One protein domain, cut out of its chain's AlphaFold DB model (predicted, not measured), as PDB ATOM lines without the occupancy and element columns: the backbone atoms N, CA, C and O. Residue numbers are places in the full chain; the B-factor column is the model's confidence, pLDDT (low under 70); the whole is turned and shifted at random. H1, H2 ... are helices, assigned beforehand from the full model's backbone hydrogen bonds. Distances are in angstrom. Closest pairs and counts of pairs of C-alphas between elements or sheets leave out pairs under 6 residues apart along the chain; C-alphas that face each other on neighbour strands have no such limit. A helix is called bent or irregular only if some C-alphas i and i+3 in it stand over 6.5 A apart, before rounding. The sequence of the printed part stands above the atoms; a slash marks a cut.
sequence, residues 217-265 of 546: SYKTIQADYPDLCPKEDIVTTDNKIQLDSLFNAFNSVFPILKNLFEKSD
ATOM      1  N   SER A 217     138.516 123.100 164.083       75.69
ATOM      2  CA  SER A 217     137.923 122.579 162.853       75.69
ATOM      3  C   SER A 217     136.763 123.443 162.372       75.69
ATOM      4  O   SER A 217     136.679 123.723 161.182       75.69
ATOM      5  N   TYR A 218     135.910 123.938 163.275       75.69
ATOM      6  CA  TYR A 218     134.856 124.873 162.890       75.69
ATOM      7  C   TYR A 218     135.422 126.181 162.335       75.69
ATOM      8  O   TYR A 218     134.965 126.647 161.299       75.69
ATOM      9  N   LYS A 219     136.445 126.756 162.981       77.69
ATOM     10  CA  LYS A 219     137.101 127.973 162.483       77.69
ATOM     11  C   LYS A 219     137.759 127.757 161.122       77.69
ATOM     12  O   LYS A 219     137.695 128.650 160.286       77.69
ATOM     13  N   THR A 220     138.353 126.588 160.889       77.31
ATOM     14  CA  THR A 220     138.896 126.214 159.578       77.31
ATOM     15  C   THR A 220     137.789 126.129 158.528       77.31
ATOM     16  O   THR A 220     137.885 126.788 157.502       77.31
ATOM     17  N   ILE A 221     136.687 125.427 158.810       72.81
ATOM     18  CA  ILE A 221     135.553 125.310 157.876       72.81
ATOM     19  C   ILE A 221     134.904 126.676 157.615       72.81
ATOM     20  O   ILE A 221     134.544 126.978 156.482       72.81
ATOM     21  N   GLN A 222     134.788 127.528 158.634       77.06
ATOM     22  CA  GLN A 222     134.269 128.887 158.497       77.06
ATOM     23  C   GLN A 222     135.193 129.776 157.649       77.06
ATOM     24  O   GLN A 222     134.705 130.631 156.911       77.06
ATOM     25  N   ALA A 223     136.512 129.584 157.742       77.62
ATOM     26  CA  ALA A 223     137.489 130.300 156.924       77.62
ATOM     27  C   ALA A 223     137.481 129.823 155.464       77.62
ATOM     28  O   ALA A 223     137.527 130.651 154.555       77.62
ATOM     29  N   ASP A 224     137.385 128.512 155.247       75.44
ATOM     30  CA  ASP A 224     137.434 127.900 153.917       75.44
ATOM     31  C   ASP A 224     136.091 128.019 153.174       75.44
ATOM     32  O   ASP A 224     136.062 128.140 151.947       75.44
ATOM     33  N   TYR A 225     134.974 128.035 153.911       74.00
ATOM     34  CA  TYR A 225     133.611 128.068 153.375       74.00
ATOM     35  C   TYR A 225     132.697 129.040 154.149       74.00
ATOM     36  O   TYR A 225     131.734 128.623 154.809       74.00
ATOM     37  N   PRO A 226     132.947 130.357 154.043       73.00
ATOM     38  CA  PRO A 226     132.238 131.382 154.812       73.00
ATOM     39  C   PRO A 226     130.740 131.489 154.492       73.00
ATOM     40  O   PRO A 226     129.980 131.995 155.314       73.00
ATOM     41  N   ASP A 227     130.302 130.998 153.331       72.81
ATOM     42  CA  ASP A 227     128.900 131.044 152.900       72.81
ATOM     43  C   ASP A 227     128.040 129.918 153.506       72.81
ATOM     44  O   ASP A 227     126.812 129.996 153.483       72.81
ATOM     45  N   LEU A 228     128.671 128.867 154.046       66.81
ATOM     46  CA  LEU A 228     127.998 127.667 154.568       66.81
ATOM     47  C   LEU A 228     127.879 127.651 156.095       66.81
ATOM     48  O   LEU A 228     127.090 126.879 156.641       66.81
ATOM     49  N   CYS A 229     128.643 128.497 156.788       68.81
ATOM     50  CA  CYS A 229     128.629 128.591 158.244       68.81
ATOM     51  C   CYS A 229     127.993 129.911 158.707       68.81
ATOM     52  O   CYS A 229     128.293 130.969 158.149       68.81
ATOM     53  N   PRO A 230     127.154 129.899 159.759       67.25
ATOM     54  CA  PRO A 230     126.694 131.128 160.396       67.25
ATOM     55  C   PRO A 230     127.882 131.996 160.851       67.25
ATOM     56  O   PRO A 230     128.902 131.488 161.318       67.25
ATOM     57  N   LYS A 231     127.745 133.327 160.769       66.75
ATOM     58  CA  LYS A 231     128.761 134.286 161.265       66.75
ATOM     59  C   LYS A 231     128.841 134.358 162.796       66.75
ATOM     60  O   LYS A 231     129.614 135.147 163.330       66.75
ATOM     61  N   GLU A 232     128.010 133.590 163.485       67.25
ATOM     62  CA  GLU A 232     127.943 133.535 164.940       67.25
ATOM     63  C   GLU A 232     129.054 132.625 165.482       67.25
ATOM     64  O   GLU A 232     129.308 131.541 164.947       67.25
ATOM     65  N   ASP A 233     129.731 133.077 166.540       65.06
ATOM     66  CA  ASP A 233     130.751 132.286 167.222       65.06
ATOM     67  C   ASP A 233     130.105 131.081 167.922       65.06
ATOM     68  O   ASP A 233     129.158 131.223 168.691       65.06
ATOM     69  N   ILE A 234     130.661 129.884 167.717       65.94
ATOM     70  CA  ILE A 234     130.179 128.646 168.361       65.94
ATOM     71  C   ILE A 234     130.415 128.628 169.876       65.94
ATOM     72  O   ILE A 234     129.818 127.828 170.597       65.94
ATOM     73  N   VAL A 235     131.285 129.498 170.390       67.69
ATOM     74  CA  VAL A 235     131.586 129.580 171.819       67.69
ATOM     75  C   VAL A 235     130.859 130.781 172.406       67.69
ATOM     76  O   VAL A 235     131.177 131.924 172.089       67.69
ATOM     77  N   THR A 236     129.909 130.521 173.304       65.12
ATOM     78  CA  THR A 236     129.272 131.588 174.093       65.12
ATOM     79  C   THR A 236     130.274 132.207 175.072       65.12
ATOM     80  O   THR A 236     131.268 131.580 175.442       65.12
ATOM     81  N   THR A 237     129.991 133.424 175.553       59.88
ATOM     82  CA  THR A 237     130.815 134.156 176.542       59.88
ATOM     83  C   THR A 237     131.150 133.343 177.796       59.88
ATOM     84  O   THR A 237     132.179 133.573 178.425       59.88
ATOM     85  N   ASP A 238     130.323 132.346 178.115       61.38
ATOM     86  CA  ASP A 238     130.459 131.461 179.275       61.38
ATOM     87  C   ASP A 238     131.279 130.195 178.970       61.38
ATOM     88  O   ASP A 238     131.278 129.229 179.737       61.38
ATOM     89  N   ASN A 239     131.986 130.179 177.838       63.69
ATOM     90  CA  ASN A 239     132.847 129.085 177.406       63.69
ATOM     91  C   ASN A 239     132.079 127.765 177.165       63.69
ATOM     92  O   ASN A 239     132.648 126.677 177.289       63.69
ATOM     93  N   LYS A 240     130.789 127.840 176.812       71.19
ATOM     94  CA  LYS A 240     129.951 126.694 176.423       71.19
ATOM     95  C   LYS A 240     129.765 126.661 174.905       71.19
ATOM     96  O   LYS A 240     129.718 127.704 174.256       71.19
ATOM     97  N   ILE A 241     129.689 125.459 174.340       72.44
ATOM     98  CA  ILE A 241     129.429 125.269 172.909       72.44
ATOM     99  C   ILE A 241     127.943 125.543 172.670       72.44
ATOM    100  O   ILE A 241     127.093 124.917 173.303       72.44
ATOM    101  N   GLN A 242     127.630 126.478 171.778       77.62
ATOM    102  CA  GLN A 242     126.266 126.736 171.340       77.62
ATOM    103  C   GLN A 242     125.871 125.657 170.326       77.62
ATOM    104  O   GLN A 242     126.194 125.741 169.141       77.62
ATOM    105  N   LEU A 243     125.213 124.607 170.829       74.00
ATOM    106  CA  LEU A 243     124.815 123.440 170.039       74.00
ATOM    107  C   LEU A 243     123.955 123.830 168.834       74.00
ATOM    108  O   LEU A 243     124.160 123.281 167.762       74.00
ATOM    109  N   ASP A 244     123.076 124.824 168.969       75.38
ATOM    110  CA  ASP A 244     122.212 125.279 167.873       75.38
ATOM    111  C   ASP A 244     123.021 125.790 166.669       75.38
ATOM    112  O   ASP A 244     122.747 125.425 165.526       75.38
ATOM    113  N   SER A 245     124.066 126.585 166.910       71.88
ATOM    114  CA  SER A 245     124.938 127.115 165.855       71.88
ATOM    115  C   SER A 245     125.788 126.008 165.219       71.88
ATOM    116  O   SER A 245     125.986 126.008 164.004       71.88
ATOM    117  N   LEU A 246     126.228 125.026 166.017       75.25
ATOM    118  CA  LEU A 246     126.956 123.849 165.536       75.25
ATOM    119  C   LEU A 246     126.065 122.927 164.689       75.25
ATOM    120  O   LEU A 246     126.482 122.510 163.611       75.25
ATOM    121  N   PHE A 247     124.839 122.640 165.134       78.38
ATOM    122  CA  PHE A 247     123.872 121.838 164.383       78.38
ATOM    123  C   PHE A 247     123.458 122.530 163.088       78.38
ATOM    124  O   PHE A 247     123.352 121.873 162.059       78.38
ATOM    125  N   ASN A 248     123.288 123.853 163.100       77.50
ATOM    126  CA  ASN A 248     122.992 124.610 161.886       77.50
ATOM    127  C   ASN A 248     124.156 124.570 160.888       77.50
ATOM    128  O   ASN A 248     123.929 124.338 159.704       77.50
ATOM    129  N   ALA A 249     125.399 124.728 161.349       74.81
ATOM    130  CA  ALA A 249     126.572 124.574 160.492       74.81
ATOM    131  C   ALA A 249     126.708 123.141 159.953       74.81
ATOM    132  O   ALA A 249     126.931 122.948 158.757       74.81
ATOM    133  N   PHE A 250     126.506 122.133 160.806       78.88
ATOM    134  CA  PHE A 250     126.510 120.732 160.396       78.88
ATOM    135  C   PHE A 250     125.428 120.462 159.351       78.88
ATOM    136  O   PHE A 250     125.736 119.908 158.310       78.88
ATOM    137  N   ASN A 251     124.194 120.921 159.556       81.31
ATOM    138  CA  ASN A 251     123.096 120.736 158.606       81.31
ATOM    139  C   ASN A 251     123.331 121.446 157.263       81.31
ATOM    140  O   ASN A 251     122.813 120.991 156.246       81.31
ATOM    141  N   SER A 252     124.117 122.524 157.231       77.19
ATOM    142  CA  SER A 252     124.512 123.199 155.988       77.19
ATOM    143  C   SER A 252     125.640 122.472 155.248       77.19
ATOM    144  O   SER A 252     125.652 122.430 154.018       77.19
ATOM    145  N   VAL A 253     126.581 121.869 155.981       76.19
ATOM    146  CA  VAL A 253     127.744 121.158 155.419       76.19
ATOM    147  C   VAL A 253     127.423 119.689 155.105       76.19
ATOM    148  O   VAL A 253     127.949 119.122 154.149       76.19
ATOM    149  N   PHE A 254     126.518 119.067 155.858       80.44
ATOM    150  CA  PHE A 254     126.156 117.655 155.757       80.44
ATOM    151  C   PHE A 254     125.611 117.258 154.379       80.44
ATOM    152  O   PHE A 254     126.062 116.239 153.867       80.44
ATOM    153  N   PRO A 255     124.733 118.028 153.705       77.81
ATOM    154  CA  PRO A 255     124.307 117.714 152.345       77.81
ATOM    155  C   PRO A 255     125.475 117.694 151.357       77.81
ATOM    156  O   PRO A 255     125.474 116.891 150.432       77.81
ATOM    157  N   ILE A 256     126.481 118.548 151.558       75.81
ATOM    158  CA  ILE A 256     127.667 118.641 150.697       75.81
ATOM    159  C   ILE A 256     128.607 117.469 150.967       75.81
ATOM    160  O   ILE A 256     129.059 116.831 150.020       75.81
ATOM    161  N   LEU A 257     128.841 117.138 152.242       72.31
ATOM    162  CA  LEU A 257     129.581 115.942 152.644       72.31
ATOM    163  C   LEU A 257     128.899 114.680 152.132       72.31
ATOM    164  O   LEU A 257     129.557 113.856 151.520       72.31
ATOM    165  N   LYS A 258     127.585 114.548 152.310       76.81
ATOM    166  CA  LYS A 258     126.799 113.418 151.814       76.81
ATOM    167  C   LYS A 258     126.947 113.270 150.301       76.81
ATOM    168  O   LYS A 258     127.234 112.182 149.834       76.81
ATOM    169  N   ASN A 259     126.859 114.364 149.547       71.56
ATOM    170  CA  ASN A 259     127.032 114.351 148.092       71.56
ATOM    171  C   ASN A 259     128.491 114.060 147.672       71.56
ATOM    172  O   ASN A 259     128.724 113.476 146.622       71.56
ATOM    173  N   LEU A 260     129.486 114.447 148.480       68.44
ATOM    174  CA  LEU A 260     130.896 114.079 148.288       68.44
ATOM    175  C   LEU A 260     131.149 112.601 148.602       68.44
ATOM    176  O   LEU A 260     131.840 111.948 147.831       68.44
ATOM    177  N   PHE A 261     130.557 112.076 149.675       63.81
ATOM    178  CA  PHE A 261     130.636 110.672 150.074       63.81
ATOM    179  C   PHE A 261     129.886 109.754 149.102       63.81
ATOM    180  O   PHE A 261     130.371 108.672 148.803       63.81
ATOM    181  N   GLU A 262     128.755 110.204 148.556       67.50
ATOM    182  CA  GLU A 262     128.009 109.512 147.495       67.50
ATOM    183  C   GLU A 262     128.738 109.555 146.141       67.50
ATOM    184  O   GLU A 262     128.550 108.663 145.318       67.50
ATOM    185  N   LYS A 263     129.572 110.578 145.893       61.72
ATOM    186  CA  LYS A 263     130.389 110.703 144.670       61.72
ATOM    187  C   LYS A 263     131.765 110.055 144.772       61.72
ATOM    188  O   LYS A 263     132.358 109.748 143.740       61.72
ATOM    189  N   SER A 264     132.309 109.890 145.972       54.94
ATOM    190  CA  SER A 264     133.481 109.053 146.191       54.94
ATOM    191  C   SER A 264     133.037 107.594 146.153       54.94
ATOM    192  O   SER A 264     132.153 107.223 146.917       54.94
ATOM    193  N   ASP A 265     133.643 106.773 145.297       53.06
ATOM    194  CA  ASP A 265     133.421 105.320 145.175       53.06
ATOM    195  C   ASP A 265     133.817 104.533 146.453       53.06
ATOM    196  O   ASP A 265     134.648 103.625 146.433       53.06
TER     197      ASP A 265
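Overview. This is residues 217 to 265 of the 546 residues of the protein "Hypothetical protein" of Hermetia illucens (UniProt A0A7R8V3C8). One long, bent helix, H2, runs along much of the length of a thin, rod-like model, with a short helix, H1, set to one side of its first arm, H2a, and a long loop, residues 225 to 242, swinging from H1 out to one end of the model and folding back into H2. The last stretch, residues 257 to 265, sticks out free at the other end. The printed part has 49 residues with two named helices, H1 then H2 along the chain, and no named strand; the class is all helix. The whole is loose, with a radius of gyration of the C-alphas of 12.3 A, and spans 43 by 18 by 15 A.

Arrangement. H1, residues 217 to 224, comes first and touches no helix. A long link of 18 residues, 225 to 242, joins it to H2, residues 243 to 263. By its hydrogen bonds H2 was assigned as one helix, but it is bent: C-alphas 252 and 255 are 6.6 A apart. Its arms, H2a, residues 243 to 252, and H2b, residues 255 to 263, stand at a steep tilt of 43 degrees. H1 and H2a are near each other: their closest C-alphas are 8.4 A apart and 5 pairs are within 10 A. H1 and H2b are apart. In H1, H2a and H2b every O i to N i+4 pair is within hydrogen-bond range.

Along the chain. H1 begins at C-alpha 217 (137.923, 122.579, 162.853) and measures 10.4 A from first to last C-alpha. H2a, 14.1 A, begins at C-alpha 243 (124.815, 123.440, 170.039). H2b, 12.0 A, ends at C-alpha 263 (130.389, 110.703, 144.670).

Size, cuts and confidence. The C-alphas of Asp 238 and Asp 265, the two farthest apart, are 43.1 A apart. The printed part has no cut. Its mean pLDDT is 71.4; residues 228 to 239 and 260 to 265 are under 70.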